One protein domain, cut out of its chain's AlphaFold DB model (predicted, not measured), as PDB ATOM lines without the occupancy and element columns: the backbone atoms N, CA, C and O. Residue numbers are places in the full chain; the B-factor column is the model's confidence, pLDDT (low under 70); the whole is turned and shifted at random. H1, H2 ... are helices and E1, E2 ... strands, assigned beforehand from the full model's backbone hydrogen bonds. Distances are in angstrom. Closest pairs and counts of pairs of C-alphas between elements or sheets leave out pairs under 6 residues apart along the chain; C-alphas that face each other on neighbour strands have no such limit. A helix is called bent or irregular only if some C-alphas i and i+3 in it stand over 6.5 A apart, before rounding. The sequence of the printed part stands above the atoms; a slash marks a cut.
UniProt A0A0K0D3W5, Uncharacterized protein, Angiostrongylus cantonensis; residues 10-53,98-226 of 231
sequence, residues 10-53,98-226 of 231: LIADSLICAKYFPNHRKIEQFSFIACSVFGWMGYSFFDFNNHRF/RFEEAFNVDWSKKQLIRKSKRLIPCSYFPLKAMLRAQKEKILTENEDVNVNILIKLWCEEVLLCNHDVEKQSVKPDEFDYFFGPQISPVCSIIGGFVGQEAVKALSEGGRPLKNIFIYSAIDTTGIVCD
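What this domain is: This is residues 10 to 53 and 98 to 226 of the 231 residues of an uncharacterized protein of Angiostrongylus cantonensis (UniProt A0A0K0D3W5). A five-stranded sheet has helices over both faces: the long H7 runs along one face, while H4 crosses the strands over the other, with short H1 on that side too. H5, off the sheet, packs on H4, and H6 packs on H5. The printed part has 173 residues with seven named helices and six named strands, in the order E1 H1 E2 E3 E4 H2 H3 H4 H5 H6 H7 E5 E6; the mixed sheet has the order E1 E2 E3 E5 E6. The class is mixed, helices and strands; the whole is compact, with a radius of gyration of the C-alphas of 16.1 A and spans of 43 by 40 by 32 A.

How they stand to each other: E1, residues 10 to 13, and E2, residues 31 to 38, are parallel, with N 12 and O 33 within hydrogen-bond range at 3.0 A. With H1, residues 14 to 20, they form a strand-helix-strand unit, parallel neighbours with a helix between, its crossover right-handed. E2 and E3, residues 41 to 47, form an antiparallel hairpin (N 45 to O 34, 2.7 A). E5, residues 212 to 216, is antiparallel to E3 (N 44 to O 213, 2.8 A) and forms a hairpin with E6, residues 221 to 225 (N 223 to O 214, 2.8 A). H7, residues 184 to 203, runs along the strands at a height over the sheet of 8.6 A; its closest C-alphas to E3 are Ile 190 and Gly 42, 6.4 A. On the opposite face, H4, residues 124 to 136, runs across the strands, at 78 degrees to E2 on the local plane. H1, on the same face as H4, touches residues 131 to 135 of H4, closest C-alphas Ala 18 and Lys 135, 6.3 A. H5, residues 143 to 160, touches H4 at a steep tilt of 62 degrees, closest C-alphas Trp 154 and Ala 129, 5.1 A. H6, residues 172 to 178, touches residues 143 to 151 of H5, closest C-alphas Phe 175 and Val 147, 6.0 A. H6 and H2, residues 99 to 103, only graze the sheet; H3, residues 110 to 119, is not on it. E4, residues 50 to 53, pairs with no named strand. Every O i to N i+4 pair is within hydrogen-bond range in H1, H2, H4, H5 and H7, against 2 of 6 in H3 (i+3: 3 of 7) and 0 of 3 in H6 (i+3: 3 of 4).

Where its parts are: E1 begins at C-alpha 10 (1.591, -15.723, 171.004) and E6 ends at C-alpha 225 (16.423, -17.217, 185.370). From first to last C-alpha H7 measures 27.8 A, H5 25.3 A and E2 23.9 A. H6 is irregular, with C-alphas 173 and 176 7.4 A apart; H3 only just, with 111 and 114 6.7 A apart.

The domain as a whole: The C-alphas farthest apart, Phe 53 and Asp 144, are 46.3 A apart. Residues 54 to 97 are not printed; C-alphas 53 and 98 are 19.2 A apart across this cut. The link H5 to H6 is long. Residues 10 to 29 have pLDDT under 70.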
ATOM      1  N   LEU A  10       1.298 -17.039 171.569       68.12
ATOM      2  CA  LEU A  10       1.591 -15.723 171.004       68.12
ATOM      3  C   LEU A  10       3.080 -15.421 171.189       68.12
ATOM      4  O   LEU A  10       3.562 -15.428 172.318       68.12
ATOM      5  N   ILE A  11       3.777 -15.121 170.092       68.06
ATOM      6  CA  ILE A  11       5.158 -14.629 170.115       68.06
ATOM      7  C   ILE A  11       5.123 -13.136 169.793       68.06
ATOM      8  O   ILE A  11       4.566 -12.741 168.767       68.06
ATOM      9  N   ALA A  12       5.684 -12.310 170.674       65.38
ATOM     10  CA  ALA A  12       5.707 -10.860 170.519       65.38
ATOM     11  C   ALA A  12       7.105 -10.274 170.764       65.38
ATOM     12  O   ALA A  12       7.880 -10.777 171.575       65.38
ATOM     13  N   ASP A  13       7.398  -9.166 170.083       62.56
ATOM     14  CA  ASP A  13       8.580  -8.344 170.354       62.56
ATOM     15  C   ASP A  13       8.402  -7.535 171.655       62.56
ATOM     16  O   ASP A  13       7.282  -7.161 172.027       62.56
ATOM     17  N   SER A  14       9.504  -7.228 172.340       56.31
ATOM     18  CA  SER A  14       9.571  -6.511 173.622       56.31
ATOM     19  C   SER A  14       8.831  -5.167 173.602       56.31
ATOM     20  O   SER A  14       8.150  -4.806 174.566       56.31
ATOM     21  N   LEU A  15       8.883  -4.444 172.480       53.19
ATOM     22  CA  LEU A  15       8.179  -3.171 172.284       53.19
ATOM     23  C   LEU A  15       6.656  -3.345 172.200       53.19
ATOM     24  O   LEU A  15       5.899  -2.504 172.695       53.19
ATOM     25  N   ILE A  16       6.190  -4.451 171.616       53.47
ATOM     26  CA  ILE A  16       4.767  -4.814 171.595       53.47
ATOM     27  C   ILE A  16       4.339  -5.218 173.013       53.47
ATOM     28  O   ILE A  16       3.270  -4.798 173.458       53.47
ATOM     29  N   CYS A  17       5.210  -5.917 173.754       53.03
ATOM     30  CA  CYS A  17       5.008  -6.285 175.159       53.03
ATOM     31  C   CYS A  17       4.776  -5.053 176.051       53.03
ATOM     32  O   CYS A  17       3.757  -4.949 176.731       53.03
ATOM     33  N   ALA A  18       5.661  -4.056 175.986       47.19
ATOM     34  CA  ALA A  18       5.541  -2.837 176.791       47.19
ATOM     35  C   ALA A  18       4.327  -1.964 176.412       47.19
ATOM     36  O   ALA A  18       3.753  -1.293 177.270       47.19
ATOM     37  N   LYS A  19       3.924  -1.959 175.132       47.12
ATOM     38  CA  LYS A  19       2.844  -1.098 174.618       47.12
ATOM     39  C   LYS A  19       1.442  -1.691 174.791       47.12
ATOM     40  O   LYS A  19       0.499  -0.932 175.004       47.12
ATOM     41  N   TYR A  20       1.287  -3.010 174.683       45.06
ATOM     42  CA  TYR A  20      -0.031  -3.659 174.647       45.06
ATOM     43  C   TYR A  20      -0.381  -4.474 175.898       45.06
ATOM     44  O   TYR A  20      -1.549  -4.810 176.074       45.06
ATOM     45  N   PHE A  21       0.571  -4.774 176.786       52.97
ATOM     46  CA  PHE A  21       0.343  -5.732 177.874       52.97
ATOM     47  C   PHE A  21       0.145  -5.180 179.299       52.97
ATOM     48  O   PHE A  21      -0.304  -5.978 180.121       52.97
ATOM     49  N   PRO A  22       0.323  -3.881 179.645       44.97
ATOM     50  CA  PRO A  22       0.103  -3.453 181.033       44.97
ATOM     51  C   PRO A  22      -1.374  -3.497 181.485       44.97
ATOM     52  O   PRO A  22      -1.648  -3.306 182.661       44.97
ATOM     53  N   ASN A  23      -2.349  -3.761 180.593       42.06
ATOM     54  CA  ASN A  23      -3.783  -3.666 180.927       42.06
ATOM     55  C   ASN A  23      -4.695  -4.834 180.494       42.06
ATOM     56  O   ASN A  23      -5.918  -4.718 180.616       42.06
ATOM     57  N   HIS A  24      -4.186  -5.981 180.031       45.72
ATOM     58  CA  HIS A  24      -5.069  -7.043 179.519       45.72
ATOM     59  C   HIS A  24      -5.277  -8.235 180.463       45.72
ATOM     60  O   HIS A  24      -4.662  -9.286 180.334       45.72
ATOM     61  N   ARG A  25      -6.344  -8.122 181.267       43.12
ATOM     62  CA  ARG A  25      -7.124  -9.206 181.917       43.12
ATOM     63  C   ARG A  25      -7.640 -10.320 180.965       43.12
ATOM     64  O   ARG A  25      -8.451 -11.135 181.373       43.12
ATOM     65  N   LYS A  26      -7.251 -10.332 179.681       42.50
ATOM     66  CA  LYS A  26      -7.778 -11.221 178.620       42.50
ATOM     67  C   LYS A  26      -6.769 -12.259 178.097       42.50
ATOM     68  O   LYS A  26      -7.125 -13.024 177.207       42.50
ATOM     69  N   ILE A  27      -5.537 -12.287 178.616       50.81
ATOM     70  CA  ILE A  27      -4.473 -13.210 178.162       50.81
ATOM     71  C   ILE A  27      -4.435 -14.511 178.982       50.81
ATOM     72  O   ILE A  27      -3.748 -15.446 178.593       50.81
ATOM     73  N   GLU A  28      -5.280 -14.652 180.011       53.06
ATOM     74  CA  GLU A  28      -5.402 -15.871 180.842       53.06
ATOM     75  C   GLU A  28      -5.712 -17.166 180.051       53.06
ATOM     76  O   GLU A  28      -5.761 -18.250 180.625       53.06
ATOM     77  N   GLN A  29      -5.926 -17.074 178.734       61.56
ATOM     78  CA  GLN A  29      -6.223 -18.195 177.848       61.56
ATOM     79  C   GLN A  29      -5.108 -18.536 176.837       61.56
ATOM     80  O   GLN A  29      -5.278 -19.477 176.062       61.56
ATOM     81  N   PHE A  30      -3.988 -17.805 176.802       75.12
ATOM     82  CA  PHE A  30      -2.936 -17.994 175.791       75.12
ATOM     83  C   PHE A  30      -1.567 -18.182 176.426       75.12
ATOM     84  O   PHE A  30      -1.198 -17.448 177.337       75.12
ATOM     85  N   SER A  31      -0.793 -19.128 175.893       85.50
ATOM     86  CA  SER A  31       0.643 -19.189 176.164       85.50
ATOM     87  C   SER A  31       1.325 -17.997 175.497       85.50
ATOM     88  O   SER A  31       1.013 -17.658 174.352       85.50
ATOM     89  N   PHE A  32       2.238 -17.348 176.204       88.06
ATOM     90  CA  PHE A  32       2.885 -16.122 175.776       88.06
ATOM     91  C   PHE A  32       4.402 -16.264 175.806       88.06
ATOM     92  O   PHE A  32       4.981 -16.760 176.771       88.06
ATOM     93  N   ILE A  33       5.042 -15.800 174.735       91.56
ATOM     94  CA  ILE A  33       6.491 -15.698 174.627       91.56
ATOM     95  C   ILE A  33       6.840 -14.286 174.174       91.56
ATOM     96  O   ILE A  33       6.357 -13.813 173.142       91.56
ATOM     97  N   ALA A  34       7.715 -13.629 174.925       91.31
ATOM     98  CA  ALA A  34       8.346 -12.384 174.516       91.31
ATOM     99  C   ALA A  34       9.823 -12.641 174.243       91.31
ATOM    100  O   ALA A  34      10.480 -13.302 175.039       91.31
ATOM    101  N   CYS A  35      10.374 -12.114 173.159       94.25
ATOM    102  CA  CYS A  35      11.807 -12.222 172.898       94.25
ATOM    103  C   CYS A  35      12.321 -11.014 172.125       94.25
ATOM    104  O   CYS A  35      11.569 -10.387 171.380       94.25
ATOM    105  N   SER A  36      13.604 -10.706 172.284       93.25
ATOM    106  CA  SER A  36      14.277  -9.683 171.482       93.25
ATOM    107  C   SER A  36      15.781  -9.942 171.408       93.25
ATOM    108  O   SER A  36      16.336 -10.700 172.211       93.25
ATOM    109  N   VAL A  37      16.428  -9.303 170.435       94.31
ATOM    110  CA  VAL A  37      17.874  -9.358 170.196       94.31
ATOM    111  C   VAL A  37      18.417  -7.933 170.127       94.31
ATOM    112  O   VAL A  37      17.919  -7.108 169.358       94.31
ATOM    113  N   PHE A  38      19.451  -7.674 170.922       92.81
ATOM    114  CA  PHE A  38      20.195  -6.422 171.029       92.81
ATOM    115  C   PHE A  38      21.652  -6.701 170.651       92.81
ATOM    116  O   PHE A  38      22.455  -7.087 171.502       92.81
ATOM    117  N   GLY A  39      21.954  -6.598 169.353       93.25
ATOM    118  CA  GLY A  39      23.263  -6.916 168.782       93.25
ATOM    119  C   GLY A  39      23.777  -8.296 169.210       93.25
ATOM    120  O   GLY A  39      23.279  -9.322 168.737       93.25
ATOM    121  N   TRP A  40      24.760  -8.318 170.110       95.00
ATOM    122  CA  TRP A  40      25.438  -9.523 170.617       95.00
ATOM    123  C   TRP A  40      24.733 -10.219 171.795       95.00
ATOM    124  O   TRP A  40      25.203 -11.248 172.289       95.00
ATOM    125  N   MET A  41      23.600  -9.690 172.248       95.50
ATOM    126  CA  MET A  41      22.823 -10.231 173.361       95.50
ATOM    127  C   MET A  41      21.373 -10.457 172.943       95.50
ATOM    128  O   MET A  41      20.836  -9.780 172.070       95.50
ATOM    129  N   GLY A  42      20.707 -11.409 173.576       95.38
ATOM    130  CA  GLY A  42      19.296 -11.664 173.344       95.38
ATOM    131  C   GLY A  42      18.627 -12.237 174.575       95.38
ATOM    132  O   GLY A  42      19.279 -12.758 175.481       95.38
ATOM    133  N   TYR A  43      17.305 -12.147 174.607       96.88
ATOM    134  CA  TYR A  43      16.532 -12.735 175.686       96.88
ATOM    135  C   TYR A  43      15.216 -13.314 175.186       96.88
ATOM    136  O   TYR A  43      14.690 -12.930 174.138       96.88
ATOM    137  N   SER A  44      14.666 -14.217 175.986       96.25
ATOM    138  CA  SER A  44      13.287 -14.670 175.874       96.25
ATOM    139  C   SER A  44      12.648 -14.752 177.255       96.25
ATOM    140  O   SER A  44      13.322 -14.983 178.255       96.25
ATOM    141  N   PHE A  45      11.350 -14.508 177.306       95.69
ATOM    142  CA  PHE A  45      10.500 -14.600 178.475       95.69
ATOM    143  C   PHE A  45       9.304 -15.475 178.127       95.69
ATOM    144  O   PHE A  45       8.721 -15.332 177.051       95.69
ATOM    145  N   PHE A  46       8.938 -16.344 179.056       94.12
ATOM    146  CA  PHE A  46       7.879 -17.324 178.902       94.12
ATOM    147  C   PHE A  46       6.819 -17.079 179.973       94.12
ATOM    148  O   PHE A  46       7.146 -16.987 181.155       94.12
ATOM    149  N   ASP A  47       5.558 -16.992 179.561       91.81
ATOM    150  CA  ASP A  47       4.393 -16.991 180.442       91.81
ATOM    151  C   ASP A  47       3.335 -17.922 179.857       91.81
ATOM    152  O   ASP A  47       2.584 -17.577 178.944       91.81
ATOM    153  N   PHE A  48       3.305 -19.150 180.363       90.94
ATOM    154  CA  PHE A  48       2.351 -20.169 179.935       90.94
ATOM    155  C   PHE A  48       1.174 -20.310 180.916       90.94
ATOM    156  O   PHE A  48       0.474 -21.324 180.905       90.94
ATOM    157  N   ASN A  49       0.918 -19.287 181.744       86.25
ATOM    158  CA  ASN A  49      -0.093 -19.272 182.807       86.25
ATOM    159  C   ASN A  49       0.067 -20.461 183.784       86.25
ATOM    160  O   ASN A  49       1.115 -20.626 184.406       86.25
ATOM    161  N   ASN A  50      -0.973 -21.292 183.929       86.44
ATOM    162  CA  ASN A  50      -0.966 -22.544 184.691       86.44
ATOM    163  C   ASN A  50      -0.699 -23.719 183.743       86.44
ATOM    164  O   ASN A  50      -1.601 -24.508 183.445       86.44
ATOM    165  N   HIS A  51       0.518 -23.790 183.213       87.88
ATOM    166  CA  HIS A  51       0.862 -24.755 182.180       87.88
ATOM    167  C   HIS A  51       0.904 -26.170 182.746       87.88
ATOM    168  O   HIS A  51       1.647 -26.447 183.692       87.88
ATOM    169  N   ARG A  52       0.109 -27.062 182.155       89.12
ATOM    170  CA  ARG A  52       0.143 -28.491 182.453       89.12
ATOM    171  C   ARG A  52       1.109 -29.161 181.500       89.12
ATOM    172  O   ARG A  52       1.080 -28.881 180.307       89.12
ATOM    173  N   PHE A  53       1.962 -30.015 182.040       88.69
ATOM    174  CA  PHE A  53       2.889 -30.791 181.241       88.69
ATOM    175  C   PHE A  53       3.091 -32.170 181.843       88.69
ATOM    176  O   PHE A  53       3.001 -32.365 183.056       88.69
ATOM    177  N   ARG A  98       3.715 -12.870 185.718       87.88
ATOM    178  CA  ARG A  98       3.567 -11.873 184.654       87.88
ATOM    179  C   ARG A  98       4.913 -11.250 184.304       87.88
ATOM    180  O   ARG A  98       5.812 -11.160 185.139       87.88
ATOM    181  N   PHE A  99       5.017 -10.699 183.095       86.81
ATOM    182  CA  PHE A  99       6.225  -9.995 182.646       86.81
ATOM    183  C   PHE A  99       6.681  -8.910 183.638       86.81
ATOM    184  O   PHE A  99       7.859  -8.819 183.977       86.81
ATOM    185  N   GLU A 100       5.743  -8.100 184.139       86.75
ATOM    186  CA  GLU A 100       6.060  -7.044 185.107       86.75
ATOM    187  C   GLU A 100       6.543  -7.600 186.450       86.75
ATOM    188  O   GLU A 100       7.452  -7.027 187.043       86.75
ATOM    189  N   GLU A 101       5.984  -8.721 186.906       90.38
ATOM    190  CA  GLU A 101       6.387  -9.383 188.151       90.38
ATOM    191  C   GLU A 101       7.792  -9.982 188.031       90.38
ATOM    192  O   GLU A 101       8.576  -9.908 188.975       90.38
ATOM    193  N   ALA A 102       8.129 -10.528 186.860       92.12
ATOM    194  CA  ALA A 102       9.421 -11.148 186.593       92.12
ATOM    195  C   ALA A 102      10.559 -10.132 186.440       92.12
ATOM    196  O   ALA A 102      11.653 -10.336 186.962       92.12
ATOM    197  N   PHE A 103      10.317  -9.020 185.740       91.31
ATOM    198  CA  PHE A 103      11.358  -8.025 185.480       91.31
ATOM    199  C   PHE A 103      11.419  -6.910 186.531       91.31
ATOM    200  O   PHE A 103      12.449  -6.248 186.612       91.31
ATOM    201  N   ASN A 104      10.378  -6.657 187.333       90.75
ATOM    202  CA  ASN A 104      10.370  -5.579 188.343       90.75
ATOM    203  C   ASN A 104      10.405  -6.118 189.780       90.75
ATOM    204  O   ASN A 104       9.733  -5.599 190.673       90.75
ATOM    205  N   VAL A 105      11.195  -7.170 190.006       92.62
ATOM    206  CA  VAL A 105      11.435  -7.713 191.346       92.62
ATOM    207  C   VAL A 105      12.147  -6.669 192.206       92.62
ATOM    208  O   VAL A 105      13.199  -6.149 191.841       92.62
ATOM    209  N   ASP A 106      11.588  -6.397 193.382       91.62
ATOM    210  CA  ASP A 106      12.207  -5.523 194.375       91.62
ATOM    211  C   ASP A 106      13.277  -6.280 195.179       91.62
ATOM    212  O   ASP A 106      13.005  -6.907 196.210       91.62
ATOM    213  N   TRP A 107      14.515  -6.213 194.692       93.12
ATOM    214  CA  TRP A 107      15.681  -6.850 195.306       93.12
ATOM    215  C   TRP A 107      16.177  -6.150 196.580       93.12
ATOM    216  O   TRP A 107      17.071  -6.676 197.245       93.12
ATOM    217  N   SER A 108      15.592  -5.010 196.972       89.06
ATOM    218  CA  SER A 108      15.923  -4.324 198.231       89.06
ATOM    219  C   SER A 108      15.339  -5.029 199.465       89.06
ATOM    220  O   SER A 108      15.776  -4.809 200.598       89.06
ATOM    221  N   LYS A 109      14.376  -5.939 199.270       90.25
ATOM    222  CA  LYS A 109      13.766  -6.715 200.356       90.25
ATOM    223  C   LYS A 109      14.800  -7.610 201.033       90.25
ATOM    224  O   LYS A 109      15.468  -8.410 200.386       90.25
ATOM    225  N   LYS A 110      14.854  -7.576 202.370       87.50
ATOM    226  CA  LYS A 110      15.838  -8.307 203.201       87.50
ATOM    227  C   LYS A 110      15.987  -9.800 202.856       87.50
ATOM    228  O   LYS A 110      17.098 -10.324 202.911       87.50
ATOM    229  N   GLN A 111      14.890 -10.473 202.498       87.06
ATOM    230  CA  GLN A 111      14.888 -11.890 202.101       87.06
ATOM    231  C   GLN A 111      15.561 -12.128 200.736       87.06
ATOM    232  O   GLN A 111      16.134 -13.189 200.494       87.06
ATOM    233  N   LEU A 112      15.523 -11.129 199.852       90.81
ATOM    234  CA  LEU A 112      16.006 -11.205 198.477       90.81
ATOM    235  C   LEU A 112      17.423 -10.659 198.300       90.81
ATOM    236  O   LEU A 112      18.111 -11.139 197.408       90.81
ATOM    237  N   ILE A 113      17.912  -9.771 199.175       89.94
ATOM    238  CA  ILE A 113      19.285  -9.220 199.096       89.94
ATOM    239  C   ILE A 113      20.344 -10.330 199.000       89.94
ATOM    240  O   ILE A 113      21.295 -10.240 198.230       89.94
ATOM    241  N   ARG A 114      20.198 -11.410 199.780       87.50
ATOM    242  CA  ARG A 114      21.142 -12.542 199.720       87.50
ATOM    243  C   ARG A 114      20.954 -13.389 198.465       87.50
ATOM    244  O   ARG A 114      21.931 -13.908 197.933       87.50
ATOM    245  N   LYS A 115      19.708 -13.541 198.005       90.38
ATOM    246  CA  LYS A 115      19.378 -14.300 196.794       90.38
ATOM    247  C   LYS A 115      19.847 -13.550 195.534       90.38
ATOM    248  O   LYS A 115      20.299 -14.211 194.605       90.38
ATOM    249  N   SER A 116      19.834 -12.213 195.514       92.19
ATOM    250  CA  SER A 116      20.140 -11.399 194.326       92.19
ATOM    251  C   SER A 116      21.527 -11.686 193.752       92.19
ATOM    252  O   SER A 116      21.661 -11.878 192.548       92.19
ATOM    253  N   LYS A 117      22.548 -11.816 194.609       89.81
ATOM    254  CA  LYS A 117      23.933 -12.101 194.192       89.81
ATOM    255  C   LYS A 117      24.118 -13.473 193.547       89.81
ATOM    256  O   LYS A 117      25.055 -13.660 192.784       89.81
ATOM    257  N   ARG A 118      23.254 -14.433 193.883       90.00
ATOM    258  CA  ARG A 118      23.304 -15.800 193.348       90.00
ATOM    259  C   ARG A 118      22.410 -15.974 192.126       90.00
ATOM    260  O   ARG A 118      22.732 -16.772 191.257       90.00
ATOM    261  N   LEU A 119      21.257 -15.310 192.119       93.19
ATOM    262  CA  LEU A 119      20.202 -15.563 191.143       93.19
ATOM    263  C   LEU A 119      20.243 -14.618 189.943       93.19
ATOM    264  O   LEU A 119      19.755 -14.998 188.887       93.19
ATOM    265  N   ILE A 120      20.785 -13.407 190.094       95.31
ATOM    266  CA  ILE A 120      20.845 -12.431 189.005       95.31
ATOM    267  C   ILE A 120      22.174 -12.593 188.264       95.31
ATOM    268  O   ILE A 120      23.220 -12.307 188.854       95.31
ATOM    269  N   PRO A 121      22.169 -13.035 186.994       94.88
ATOM    270  CA  PRO A 121      23.384 -13.066 186.193       94.88
ATOM    271  C   PRO A 121      23.810 -11.650 185.793       94.88
ATOM    272  O   PRO A 121      22.975 -10.762 185.650       94.88
ATOM    273  N   CYS A 122      25.102 -11.437 185.538       95.06
ATOM    274  CA  CYS A 122      25.620 -10.121 185.138       95.06
ATOM    275  C   CYS A 122      24.977  -9.603 183.837       95.06
ATOM    276  O   CYS A 122      24.676  -8.416 183.725       95.06
ATOM    277  N   SER A 123      24.683 -10.497 182.884       95.44
ATOM    278  CA  SER A 123      23.994 -10.183 181.625       95.44
ATOM    279  C   SER A 123      22.542  -9.706 181.804       95.44
ATOM    280  O   SER A 123      21.971  -9.111 180.890       95.44
ATOM    281  N   TYR A 124      21.947  -9.862 182.995       96.31
ATOM    282  CA  TYR A 124      20.630  -9.299 183.308       96.31
ATOM    283  C   TYR A 124      20.634  -7.767 183.332       96.31
ATOM    284  O   TYR A 124      19.669  -7.152 182.887       96.31
ATOM    285  N   PHE A 125      21.696  -7.132 183.828       97.00
ATOM    286  CA  PHE A 125      21.734  -5.675 183.985       97.00
ATOM    287  C   PHE A 125      21.706  -4.901 182.663       97.00
ATOM    288  O   PHE A 125      20.859  -4.014 182.536       97.00
ATOM    289  N   PRO A 126      22.555  -5.203 181.659       96.00
ATOM    290  CA  PRO A 126      22.476  -4.514 180.373       96.00
ATOM    291  C   PRO A 126      21.148  -4.816 179.669       96.00
ATOM    292  O   PRO A 126      20.555  -3.919 179.075       96.00
ATOM    293  N   LEU A 127      20.612  -6.037 179.812       95.19
ATOM    294  CA  LEU A 127      19.279  -6.382 179.313       95.19
ATOM    295  C   LEU A 127      18.206  -5.489 179.948       95.19
ATOM    296  O   LEU A 127      17.381  -4.899 179.249       95.19
ATOM    297  N   LYS A 128      18.214  -5.373 181.276       95.12
ATOM    298  CA  LYS A 128      17.238  -4.585 182.025       95.12
ATOM    299  C   LYS A 128      17.322  -3.100 181.669       95.12
ATOM    300  O   LYS A 128      16.283  -2.473 181.456       95.12
ATOM    301  N   ALA A 129      18.536  -2.575 181.522       96.25
ATOM    302  CA  ALA A 129      18.790  -1.208 181.089       96.25
ATOM    303  C   ALA A 129      18.273  -0.951 179.660       96.25
ATOM    304  O   ALA A 129      17.572   0.037 179.438       96.25
ATOM    305  N   MET A 130      18.504  -1.872 178.715       93.56
ATOM    306  CA  MET A 130      17.955  -1.792 177.352       93.56
ATOM    307  C   MET A 130      16.423  -1.796 177.341       93.56
ATOM    308  O   MET A 130      15.801  -0.949 176.698       93.56
ATOM    309  N   LEU A 131      15.794  -2.703 178.096       92.12
ATOM    310  CA  LEU A 131      14.333  -2.767 178.207       92.12
ATOM    311  C   LEU A 131      13.744  -1.487 178.805       92.12
ATOM    312  O   LEU A 131      12.692  -1.020 178.359       92.12
ATOM    313  N   ARG A 132      14.421  -0.892 179.794       92.62
ATOM    314  CA  ARG A 132      14.032   0.394 180.378       92.62
ATOM    315  C   ARG A 132      14.171   1.535 179.371       92.62
ATOM    316  O   ARG A 132      13.209   2.274 179.182       92.62
ATOM    317  N   ALA A 133      15.291   1.615 178.653       92.00
ATOM    318  CA  ALA A 133      15.513   2.626 177.619       92.00
ATOM    319  C   ALA A 133      14.451   2.565 176.503       92.00
ATOM    320  O   ALA A 133      13.922   3.596 176.077       92.00
ATOM    321  N   GLN A 134      14.083   1.355 176.067       88.81
ATOM    322  CA  GLN A 134      13.004   1.129 175.100       88.81
ATOM    323  C   GLN A 134      11.634   1.546 175.644       88.81
ATOM    324  O   GLN A 134      10.869   2.217 174.946       88.81
ATOM    325  N   LYS A 135      11.316   1.169 176.889       86.94
ATOM    326  CA  LYS A 135      10.050   1.525 177.547       86.94
ATOM    327  C   LYS A 135       9.891   3.040 177.680       86.94
ATOM    328  O   LYS A 135       8.808   3.563 177.420       86.94
ATOM    329  N   GLU A 136      10.961   3.729 178.062       90.69
ATOM    330  CA  GLU A 136      10.995   5.184 178.242       90.69
ATOM    331  C   GLU A 136      11.146   5.949 176.914       90.69
ATOM    332  O   GLU A 136      10.937   7.159 176.884       90.69
ATOM    333  N   LYS A 137      11.429   5.247 175.805       89.50
ATOM    334  CA  LYS A 137      11.636   5.811 174.456       89.50
ATOM    335  C   LYS A 137      12.709   6.901 174.421       89.50
ATOM    336  O   LYS A 137      12.548   7.920 173.756       89.50
ATOM    337  N   ILE A 138      13.794   6.673 175.151       93.81
ATOM    338  CA  ILE A 138      14.899   7.632 175.288       93.81
ATOM    339  C   ILE A 138      16.067   7.335 174.339       93.81
ATOM    340  O   ILE A 138      17.011   8.116 174.278       93.81
ATOM    341  N   LEU A 139      16.010   6.219 173.602       90.75
ATOM    342  CA  LEU A 139      16.976   5.912 172.550       90.75
ATOM    343  C   LEU A 139      16.743   6.818 171.335       90.75
ATOM    344  O   LEU A 139      15.608   7.086 170.943       90.75
ATOM    345  N   THR A 140      17.842   7.269 170.747       91.88
ATOM    346  CA  THR A 140      17.909   8.193 169.613       91.88
ATOM    347  C   THR A 140      18.489   7.498 168.380       91.88
ATOM    348  O   THR A 140      18.876   6.333 168.437       91.88
ATOM    349  N   GLU A 141      18.584   8.207 167.257       88.56
ATOM    350  CA  GLU A 141      19.284   7.711 166.060       88.56
ATOM    351  C   GLU A 141      20.818   7.731 166.213       88.56
ATOM    352  O   GLU A 141      21.520   7.129 165.409       88.56
ATOM    353  N   ASN A 142      21.350   8.414 167.236       92.94
ATOM    354  CA  ASN A 142      22.785   8.505 167.486       92.94
ATOM    355  C   ASN A 142      23.232   7.412 168.473       92.94
ATOM    356  O   ASN A 142      22.864   7.438 169.651       92.94
ATOM    357  N   GLU A 143      24.040   6.467 167.990       90.56
ATOM    358  CA  GLU A 143      24.514   5.325 168.780       90.56
ATOM    359  C   GLU A 143      25.427   5.747 169.941       90.56
ATOM    360  O   GLU A 143      25.208   5.286 171.059       90.56
ATOM    361  N   ASP A 144      26.339   6.706 169.751       92.69
ATOM    362  CA  ASP A 144      27.227   7.197 170.821       92.69
ATOM    363  C   ASP A 144      26.430   7.787 171.999       92.69
ATOM    364  O   ASP A 144      26.739   7.581 173.179       92.69
ATOM    365  N   VAL A 145      25.359   8.529 171.698       95.00
ATOM    366  CA  VAL A 145      24.444   9.061 172.719       95.00
ATOM    367  C   VAL A 145      23.717   7.916 173.426       95.00
ATOM    368  O   VAL A 145      23.594   7.934 174.654       95.00
ATOM    369  N   ASN A 146      23.270   6.906 172.681       94.88
ATOM    370  CA  ASN A 146      22.564   5.752 173.232       94.88
ATOM    371  C   ASN A 146      23.445   4.914 174.159       94.88
ATOM    372  O   ASN A 146      22.971   4.481 175.210       94.88
ATOM    373  N   VAL A 147      24.722   4.739 173.825       96.00
ATOM    374  CA  VAL A 147      25.710   4.051 174.666       96.00
ATOM    375  C   VAL A 147      25.856   4.774 176.002       96.00
ATOM    376  O   VAL A 147      25.725   4.161 177.060       96.00
ATOM    377  N   ASN A 148      25.994   6.101 175.982       96.88
ATOM    378  CA  ASN A 148      26.063   6.905 177.205       96.88
ATOM    379  C   ASN A 148      24.789   6.813 178.063       96.88
ATOM    380  O   ASN A 148      24.864   6.813 179.295       96.88
ATOM    381  N   ILE A 149      23.613   6.748 177.433       97.06
ATOM    382  CA  ILE A 149      22.340   6.517 178.130       97.06
ATOM    383  C   ILE A 149      22.333   5.123 178.766       97.06
ATOM    384  O   ILE A 149      21.987   4.984 179.941       97.06
ATOM    385  N   LEU A 150      22.749   4.105 178.013       97.12
ATOM    386  CA  LEU A 150      22.767   2.721 178.465       97.12
ATOM    387  C   LEU A 150      23.718   2.521 179.648       97.12
ATOM    388  O   LEU A 150      23.335   1.858 180.606       97.12
ATOM    389  N   ILE A 151      24.902   3.140 179.634       97.81
ATOM    390  CA  ILE A 151      25.863   3.108 180.752       97.81
ATOM    391  C   ILE A 151      25.220   3.629 182.041       97.81
ATOM    392  O   ILE A 151      25.338   2.995 183.091       97.81
ATOM    393  N   LYS A 152      24.507   4.761 181.970       98.06
ATOM    394  CA  LYS A 152      23.836   5.349 183.141       98.06
ATOM    395  C   LYS A 152      22.764   4.416 183.693       98.06
ATOM    396  O   LYS A 152      22.785   4.109 184.883       98.06
ATOM    397  N   LEU A 153      21.875   3.927 182.828       97.88
ATOM    398  CA  LEU A 153      20.813   3.007 183.231       97.88
ATOM    399  C   LEU A 153      21.373   1.695 183.783       97.88
ATOM    400  O   LEU A 153      20.911   1.218 184.810       97.88
ATOM    401  N   TRP A 154      22.392   1.127 183.145       97.88
ATOM    402  CA  TRP A 154      23.042  -0.094 183.608       97.88
ATOM    403  C   TRP A 154      23.623   0.063 185.013       97.88
ATOM    404  O   TRP A 154      23.357  -0.777 185.871       97.88
ATOM    405  N   CYS A 155      24.347   1.155 185.278       97.94
ATOM    406  CA  CYS A 155      24.849   1.460 186.617       97.94
ATOM    407  C   CYS A 155      23.710   1.522 187.647       97.94
ATOM    408  O   CYS A 155      23.837   0.951 188.729       97.94
ATOM    409  N   GLU A 156      22.590   2.170 187.316       97.25
ATOM    410  CA  GLU A 156      21.409   2.210 188.189       97.25
ATOM    411  C   GLU A 156      20.850   0.805 188.460       97.25
ATOM    412  O   GLU A 156      20.643   0.449 189.620       97.25
ATOM    413  N   GLU A 157      20.647  -0.018 187.427       96.50
ATOM    414  CA  GLU A 157      20.083  -1.370 187.569       96.50
ATOM    415  C   GLU A 157      20.990  -2.299 188.398       96.50
ATOM    416  O   GLU A 157      20.496  -3.079 189.220       96.50
ATOM    417  N   VAL A 158      22.317  -2.194 188.237       97.00
ATOM    418  CA  VAL A 158      23.304  -2.932 189.051       97.00
ATOM    419  C   VAL A 158      23.163  -2.563 190.530       97.00
ATOM    420  O   VAL A 158      23.053  -3.444 191.392       97.00
ATOM    421  N   LEU A 159      23.119  -1.262 190.831       96.06
ATOM    422  CA  LEU A 159      23.039  -0.758 192.201       96.06
ATOM    423  C   LEU A 159      21.695  -1.093 192.861       96.06
ATOM    424  O   LEU A 159      21.675  -1.536 194.010       96.06
ATOM    425  N   LEU A 160      20.580  -0.970 192.131       94.44
ATOM    426  CA  LEU A 160      19.236  -1.320 192.615       94.44
ATOM    427  C   LEU A 160      19.117  -2.799 193.016       94.44
ATOM    428  O   LEU A 160      18.310  -3.150 193.879       94.44
ATOM    429  N   CYS A 161      19.945  -3.669 192.438       94.12
ATOM    430  CA  CYS A 161      19.957  -5.097 192.744       94.12
ATOM    431  C   CYS A 161      20.969  -5.505 193.835       94.12
ATOM    432  O   CYS A 161      21.087  -6.699 194.144       94.12
ATOM    433  N   ASN A 162      21.657  -4.545 194.464       93.50
ATOM    434  CA  ASN A 162      22.716  -4.751 195.466       93.50
ATOM    435  C   ASN A 162      23.978  -5.449 194.914       93.50
ATOM    436  O   ASN A 162      24.593  -6.277 195.603       93.50
ATOM    437  N   HIS A 163      24.347  -5.141 193.669       95.50
ATOM    438  CA  HIS A 163      25.566  -5.629 193.022       95.50
ATOM    439  C   HIS A 163      26.617  -4.524 192.885       95.50
ATOM    440  O   HIS A 163      26.296  -3.338 192.869       95.50
ATOM    441  N   ASP A 164      27.886  -4.926 192.776       95.19
ATOM    442  CA  ASP A 164      29.007  -4.001 192.589       95.19
ATOM    443  C   ASP A 164      29.287  -3.829 191.088       95.19
ATOM    444  O   ASP A 164      29.503  -4.817 190.379       95.19
ATOM    445  N   VAL A 165      29.337  -2.583 190.611       95.81
ATOM    446  CA  VAL A 165      29.600  -2.232 189.198       95.81
ATOM    447  C   VAL A 165      30.941  -2.797 188.712       95.81
ATOM    448  O   VAL A 165      31.056  -3.345 187.614       95.81
ATOM    449  N   GLU A 166      31.961  -2.759 189.567       94.75
ATOM    450  CA  GLU A 166      33.305  -3.250 189.246       94.75
ATOM    451  C   GLU A 166      33.356  -4.768 189.024       94.75
ATOM    452  O   GLU A 166      34.204  -5.249 188.273       94.75
ATOM    453  N   LYS A 167      32.424  -5.528 189.612       94.75
ATOM    454  CA  LYS A 167      32.402  -6.999 189.545       94.75
ATOM    455  C   LYS A 167      31.597  -7.562 188.376       94.75
ATOM    456  O   LYS A 167      31.564  -8.776 188.207       94.75
ATOM    457  N   GLN A 168      30.950  -6.709 187.585       95.88
ATOM    458  CA  GLN A 168      30.168  -7.156 186.431       95.88
ATOM    459  C   GLN A 168      31.072  -7.710 185.325       95.88
ATOM    460  O   GLN A 168      32.139  -7.143 185.089       95.88
ATOM    461  N   SER A 169      30.652  -8.785 184.653       94.38
ATOM    462  CA  SER A 169      31.380  -9.368 183.512       94.38
ATOM    463  C   SER A 169      31.310  -8.479 182.273       94.38
ATOM    464  O   SER A 169      32.332  -8.231 181.650       94.38
ATOM    465  N   VAL A 170      30.120  -7.969 181.959       93.25
ATOM    466  CA  VAL A 170      29.868  -7.088 180.814       93.25
ATOM    467  C   VAL A 170      30.235  -5.652 181.186       93.25
ATOM    468  O   VAL A 170      29.686  -5.113 182.158       93.25
ATOM    469  N   LYS A 171      31.157  -5.033 180.442       94.56
ATOM    470  CA  LYS A 171      31.689  -3.694 180.749       94.56
ATOM    471  C   LYS A 171      31.186  -2.613 179.784       94.56
ATOM    472  O   LYS A 171      30.870  -2.929 178.642       94.56
ATOM    473  N   PRO A 172      31.151  -1.331 180.211       94.81
ATOM    474  CA  PRO A 172      30.779  -0.197 179.357       94.81
ATOM    475  C   PRO A 172      31.501  -0.130 178.006       94.81
ATOM    476  O   PRO A 172      30.881   0.244 177.020       94.81
ATOM    477  N   ASP A 173      32.770  -0.543 177.949       94.81
ATOM    478  CA  ASP A 173      33.582  -0.540 176.720       94.81
ATOM    479  C   ASP A 173      33.037  -1.483 175.628       94.81
ATOM    480  O   ASP A 173      33.441  -1.413 174.473       94.81
ATOM    481  N   GLU A 174      32.113  -2.375 175.989       93.69
ATOM    482  CA  GLU A 174      31.484  -3.353 175.101       93.69
ATOM    483  C   GLU A 174      30.051  -2.945 174.724       93.69
ATOM    484  O   GLU A 174      29.346  -3.700 174.056       93.69
ATOM    485  N   PHE A 175      29.571  -1.774 175.161       95.06
ATOM    486  CA  PHE A 175      28.157  -1.417 175.019       95.06
ATOM    487  C   PHE A 175      27.756  -1.070 173.584       95.06
ATOM    488  O   PHE A 175      26.584  -1.214 173.228       95.06
ATOM    489  N   ASP A 176      28.719  -0.717 172.740       93.44
ATOM    490  CA  ASP A 176      28.508  -0.519 171.305       93.44
ATOM    491  C   ASP A 176      27.960  -1.797 170.643       93.44
ATOM    492  O   ASP A 176      27.159  -1.730 169.713       93.44
ATOM    493  N   TYR A 177      28.287  -2.980 171.185       93.12
ATOM    494  CA  TYR A 177      27.793  -4.270 170.697       93.12
ATOM    495  C   TYR A 177      26.297  -4.517 170.947       93.12
ATOM    496  O   TYR A 177      25.758  -5.509 170.448       93.12
ATOM    497  N   PHE A 178      25.604  -3.666 171.709       91.19
ATOM    498  CA  PHE A 178      24.144  -3.745 171.859       91.19
ATOM    499  C   PHE A 178      23.387  -2.992 170.763       91.19
ATOM    500  O   PHE A 178      22.189  -3.233 170.579       91.19
ATOM    501  N   PHE A 179      24.074  -2.095 170.056       89.25
ATOM    502  CA  PHE A 179      23.523  -1.262 168.996       89.25
ATOM    503  C   PHE A 179      23.967  -1.775 167.618       89.25
ATOM    504  O   PHE A 179      24.760  -2.710 167.500       89.25
ATOM    505  N   GLY A 180      23.371  -1.232 166.558       83.56
ATOM    506  CA  GLY A 180      23.554  -1.738 165.204       83.56
ATOM    507  C   GLY A 180      22.667  -2.946 164.844       83.56
ATOM    508  O   GLY A 180      21.610  -3.179 165.445       83.56
ATOM    509  N   PRO A 181      23.027  -3.693 163.784       83.81
ATOM    510  CA  PRO A 181      22.172  -4.730 163.225       83.81
ATOM    511  C   PRO A 181      22.055  -5.948 164.147       83.81
ATOM    512  O   PRO A 181      23.011  -6.366 164.796       83.81
ATOM    513  N   GLN A 182      20.881  -6.582 164.133       86.25
ATOM    514  CA  GLN A 182      20.693  -7.875 164.785       86.25
ATOM    515  C   GLN A 182      21.554  -8.941 164.105       86.25
ATOM    516  O   GLN A 182      21.507  -9.126 162.885       86.25
ATOM    517  N   ILE A 183      22.340  -9.659 164.904       91.00
ATOM    518  CA  ILE A 183      23.332 -10.605 164.400       91.00
ATOM    519  C   ILE A 183      22.692 -11.985 164.242       91.00
ATOM    520  O   ILE A 183      22.131 -12.538 165.188       91.00
ATOM    521  N   SER A 184      22.803 -12.559 163.039       95.44
ATOM    522  CA  SER A 184      22.138 -13.820 162.673       95.44
ATOM    523  C   SER A 184      22.390 -14.968 163.668       95.44
ATOM    524  O   SER A 184      21.400 -15.567 164.086       95.44
ATOM    525  N   PRO A 185      23.632 -15.248 164.115       95.75
ATOM    526  CA  PRO A 185      23.886 -16.228 165.174       95.75
ATOM    527  C   PRO A 185      23.055 -16.037 166.451       95.75
ATOM    528  O   PRO A 185      22.509 -17.006 166.975       95.75
ATOM    529  N   VAL A 186      22.906 -14.801 166.935       96.00
ATOM    530  CA  VAL A 186      22.145 -14.510 168.160       96.00
ATOM    531  C   VAL A 186      20.655 -14.751 167.931       96.00
ATOM    532  O   VAL A 186      20.002 -15.409 168.743       96.00
ATOM    533  N   CYS A 187      20.128 -14.311 166.785       95.31
ATOM    534  CA  CYS A 187      18.751 -14.596 166.380       95.31
ATOM    535  C   CYS A 187      18.481 -16.101 166.272       95.31
ATOM    536  O   CYS A 187      17.422 -16.558 166.695       95.31
ATOM    537  N   SER A 188      19.428 -16.882 165.745       97.12
ATOM    538  CA  SER A 188      19.306 -18.340 165.652       97.12
ATOM    539  C   SER A 188      19.261 -19.004 167.027       97.12
ATOM    540  O   SER A 188      18.443 -19.898 167.236       97.12
ATOM    541  N   ILE A 189      20.085 -18.551 167.975       97.00
ATOM    542  CA  ILE A 189      20.084 -19.068 169.351       97.00
ATOM    543  C   ILE A 189      18.746 -18.762 170.026       97.00
ATOM    544  O   ILE A 189      18.059 -19.681 170.469       97.00
ATOM    545  N   ILE A 190      18.331 -17.491 170.054       97.06
ATOM    546  CA  ILE A 190      17.064 -17.091 170.686       97.06
ATOM    547  C   ILE A 190      15.869 -17.755 169.997       97.06
ATOM    548  O   ILE A 190      14.998 -18.299 170.673       97.06
ATOM    549  N   GLY A 191      15.846 -17.778 168.664       95.81
ATOM    550  CA  GLY A 191      14.789 -18.417 167.882       95.81
ATOM    551  C   GLY A 191      14.689 -19.923 168.127       95.81
ATOM    552  O   GLY A 191      13.581 -20.450 168.201       95.81
ATOM    553  N   GLY A 192      15.821 -20.609 168.318       96.69
ATOM    554  CA  GLY A 192      15.856 -22.027 168.680       96.69
ATOM    555  C   GLY A 192      15.193 -22.302 170.031       96.69
ATOM    556  O   GLY A 192      14.309 -23.154 170.114       96.69
ATOM    557  N   PHE A 193      15.553 -21.534 171.065       94.81
ATOM    558  CA  PHE A 193      14.939 -21.645 172.394       94.81
ATOM    559  C   PHE A 193      13.448 -21.296 172.365       94.81
ATOM    560  O   PHE A 193      12.626 -22.064 172.855       94.81
ATOM    561  N   VAL A 194      13.077 -20.179 171.734       95.31
ATOM    562  CA  VAL A 194      11.673 -19.760 171.590       95.31
ATOM    563  C   VAL A 194      10.851 -20.816 170.854       95.31
ATOM    564  O   VAL A 194       9.755 -21.152 171.295       95.31
ATOM    565  N   GLY A 195      11.374 -21.371 169.759       95.31
ATOM    566  CA  GLY A 195      10.709 -22.426 168.998       95.31
ATOM    567  C   GLY A 195      10.520 -23.699 169.819       95.31
ATOM    568  O   GLY A 195       9.428 -24.265 169.833       95.31
ATOM    569  N   GLN A 196      11.553 -24.123 170.551       94.31
ATOM    570  CA  GLN A 196      11.474 -25.293 171.422       94.31
ATOM    571  C   GLN A 196      10.441 -25.102 172.540       94.31
ATOM    572  O   GLN A 196       9.619 -25.990 172.773       94.31
ATOM    573  N   GLU A 197      10.442 -23.950 173.206       94.12
ATOM    574  CA  GLU A 197       9.493 -23.658 174.285       94.12
ATOM    575  C   GLU A 197       8.061 -23.486 173.773       94.12
ATOM    576  O   GLU A 197       7.126 -23.943 174.426       94.12
ATOM    577  N   ALA A 198       7.868 -22.945 172.567       93.06
ATOM    578  CA  ALA A 198       6.557 -22.919 171.921       93.06
ATOM    579  C   ALA A 198       6.022 -24.338 171.660       93.06
ATOM    580  O   ALA A 198       4.845 -24.607 171.902       93.06
ATOM    581  N   VAL A 199       6.874 -25.268 171.210       92.88
ATOM    582  CA  VAL A 199       6.477 -26.674 171.016       92.88
ATOM    583  C   VAL A 199       6.088 -27.320 172.344       92.88
ATOM    584  O   VAL A 199       5.049 -27.979 172.400       92.88
ATOM    585  N   LYS A 200       6.853 -27.109 173.423       91.38
ATOM    586  CA  LYS A 200       6.498 -27.620 174.762       91.38
ATOM    587  C   LYS A 200       5.167 -27.046 175.244       91.38
ATOM    588  O   LYS A 200       4.284 -27.803 175.633       91.38
ATOM    589  N   ALA A 201       4.982 -25.732 175.109       89.44
ATOM    590  CA  ALA A 201       3.754 -25.046 175.501       89.44
ATOM    591  C   ALA A 201       2.509 -25.570 174.762       89.44
ATOM    592  O   ALA A 201       1.430 -25.656 175.344       89.44
ATOM    593  N   LEU A 202       2.645 -25.925 173.479       89.50
ATOM    594  CA  LEU A 202       1.537 -26.417 172.652       89.50
ATOM    595  C   LEU A 202       1.281 -27.920 172.795       89.50
ATOM    596  O   LEU A 202       0.138 -28.350 172.659       89.50
ATOM    597  N   SER A 203       2.332 -28.708 173.015       89.31
ATOM    598  CA  SER A 203       2.237 -30.168 173.124       89.31
ATOM    599  C   SER A 203       1.932 -30.659 174.537       89.31
ATOM    600  O   SER A 203       1.601 -31.832 174.685       89.31
ATOM    601  N   GLU A 204       2.070 -29.797 175.555       86.31
ATOM    602  CA  GLU A 204       2.033 -30.177 176.981       86.31
ATOM    603  C   GLU A 204       3.071 -31.281 177.304       86.31
ATOM    604  O   GLU A 204       2.936 -32.072 178.241       86.31
ATOM    605  N   GLY A 205       4.128 -31.350 176.487       82.75
ATOM    606  CA  GLY A 205       5.148 -32.387 176.508       82.75
ATOM    607  C   GLY A 205       6.471 -31.878 177.063       82.75
ATOM    608  O   GLY A 205       7.096 -30.980 176.496       82.75
ATOM    609  N   GLY A 206       6.945 -32.515 178.134       83.06
ATOM    610  CA  GLY A 206       8.215 -32.172 178.765       83.06
ATOM    611  C   GLY A 206       8.150 -30.880 179.583       83.06
ATOM    612  O   GLY A 206       7.219 -30.089 179.488       83.06
ATOM    613  N   ARG A 207       9.157 -30.670 180.435       89.81
ATOM    614  CA  ARG A 207       9.195 -29.507 181.328       89.81
ATOM    615  C   ARG A 207       9.620 -28.247 180.555       89.81
ATOM    616  O   ARG A 207      10.743 -28.230 180.029       89.81
ATOM    617  N   PRO A 208       8.780 -27.199 180.487       92.12
ATOM    618  CA  PRO A 208       9.179 -25.927 179.896       92.12
ATOM    619  C   PRO A 208      10.141 -25.148 180.805       92.12
ATOM    620  O   PRO A 208      10.265 -25.419 182.006       92.12
ATOM    621  N   LEU A 209      10.840 -24.182 180.216       93.25
ATOM    622  CA  LEU A 209      11.711 -23.247 180.914       93.25
ATOM    623  C   LEU A 209      10.882 -22.242 181.711       93.25
ATOM    624  O   LEU A 209       9.846 -21.753 181.258       93.25
ATOM    625  N   LYS A 210      11.381 -21.904 182.900       91.81
ATOM    626  CA  LYS A 210      10.781 -20.919 183.794       91.81
ATOM    627  C   LYS A 210      11.841 -19.913 184.232       91.81
ATOM    628  O   LYS A 210      12.825 -20.312 184.843       91.81
ATOM    629  N   ASN A 211      11.692 -18.633 183.938       92.56
ATOM    630  CA  ASN A 211      10.760 -18.000 182.993       92.56
ATOM    631  C   ASN A 211      11.451 -16.979 182.085       92.56
ATOM    632  O   ASN A 211      10.806 -16.412 181.211       92.56
ATOM    633  N   ILE A 212      12.749 -16.753 182.270       96.56
ATOM    634  CA  ILE A 212      13.566 -15.882 181.435       96.56
ATOM    635  C   ILE A 212      14.778 -16.683 180.976       96.56
ATOM    636  O   ILE A 212      15.410 -17.367 181.774       96.56
ATOM    637  N   PHE A 213      15.137 -16.580 179.707       97.75
ATOM    638  CA  PHE A 213      16.423 -17.034 179.191       97.75
ATOM    639  C   PHE A 213      17.183 -15.835 178.633       97.75
ATOM    640  O   PHE A 213      16.623 -15.054 177.863       97.75
ATOM    641  N   ILE A 214      18.443 -15.693 179.032       97.75
ATOM    642  CA  ILE A 214      19.335 -14.604 178.629       97.75
ATOM    643  C   ILE A 214      20.555 -15.227 177.974       97.75
ATOM    644  O   ILE A 214      21.230 -16.058 178.579       97.75
ATOM    645  N   TYR A 215      20.844 -14.802 176.752       97.75
ATOM    646  CA  TYR A 215      22.062 -15.151 176.045       97.75
ATOM    647  C   TYR A 215      22.901 -13.897 175.839       97.75
ATOM    648  O   TYR A 215      22.391 -12.896 175.342       97.75
ATOM    649  N   SER A 216      24.184 -13.969 176.166       96.31
ATOM    650  CA  SER A 216      25.151 -12.899 175.960       96.31
ATOM    651  C   SER A 216      26.416 -13.490 175.353       96.31
ATOM    652  O   SER A 216      27.103 -14.306 175.967       96.31
ATOM    653  N   ALA A 217      26.735 -13.069 174.131       95.56
ATOM    654  CA  ALA A 217      27.988 -13.452 173.493       95.56
ATOM    655  C   ALA A 217      29.199 -12.716 174.092       95.56
ATOM    656  O   ALA A 217      30.319 -13.185 173.923       95.56
ATOM    657  N   ILE A 218      28.972 -11.606 174.804       93.38
ATOM    658  CA  ILE A 218      30.021 -10.765 175.398       93.38
ATOM    659  C   ILE A 218      30.741 -11.524 176.517       93.38
ATOM    660  O   ILE A 218      31.954 -11.690 176.493       93.38
ATOM    661  N   ASP A 219      29.976 -12.077 177.457       93.38
ATOM    662  CA  ASP A 219      30.504 -12.905 178.547       93.38
ATOM    663  C   ASP A 219      30.328 -14.411 178.302       93.38
ATOM    664  O   ASP A 219      30.570 -15.227 179.191       93.38
ATOM    665  N   THR A 220      29.954 -14.799 177.079       95.00
ATOM    666  CA  THR A 220      29.760 -16.193 176.638       95.00
ATOM    667  C   THR A 220      28.762 -16.985 177.494       95.00
ATOM    668  O   THR A 220      28.929 -18.181 177.735       95.00
ATOM    669  N   THR A 221      27.697 -16.325 177.958       95.50
ATOM    670  CA  THR A 221      26.693 -16.923 178.847       95.50
ATOM    671  C   THR A 221      25.370 -17.234 178.145       95.50
ATOM    672  O   THR A 221      24.918 -16.525 177.249       95.50
ATOM    673  N   GLY A 222      24.715 -18.308 178.595       96.44
ATOM    674  CA  GLY A 222      23.333 -18.658 178.263       96.44
ATOM    675  C   GLY A 222      22.635 -19.161 179.522       96.44
ATOM    676  O   GLY A 222      22.846 -20.302 179.926       96.44
ATOM    677  N   ILE A 223      21.863 -18.302 180.186       96.75
ATOM    678  CA  ILE A 223      21.383 -18.530 181.556       96.75
ATOM    679  C   ILE A 223      19.861 -18.456 181.607       96.75
ATOM    680  O   ILE A 223      19.249 -17.512 181.109       96.75
ATOM    681  N   VAL A 224      19.253 -19.449 182.258       96.31
ATOM    682  CA  VAL A 224      17.825 -19.453 182.588       96.31
ATOM    683  C   VAL A 224      17.640 -18.882 183.993       96.31
ATOM    684  O   VAL A 224      18.261 -19.356 184.943       96.31
ATOM    685  N   CYS A 225      16.785 -17.872 184.118       94.25
ATOM    686  CA  CYS A 225      16.423 -17.217 185.370       94.25
ATOM    687  C   CYS A 225      14.948 -17.488 185.690       94.25
ATOM    688  O   CYS A 225      14.093 -17.349 184.815       94.25
ATOM    689  N   ASP A 226      14.657 -17.817 186.949       94.38
ATOM    690  CA  ASP A 226      13.292 -17.961 187.471       94.38
ATOM    691  C   ASP A 226      12.974 -16.770 188.383       94.38
ATOM    692  O   ASP A 226      13.376 -16.744 189.552       94.38
TER     693      ASP A 226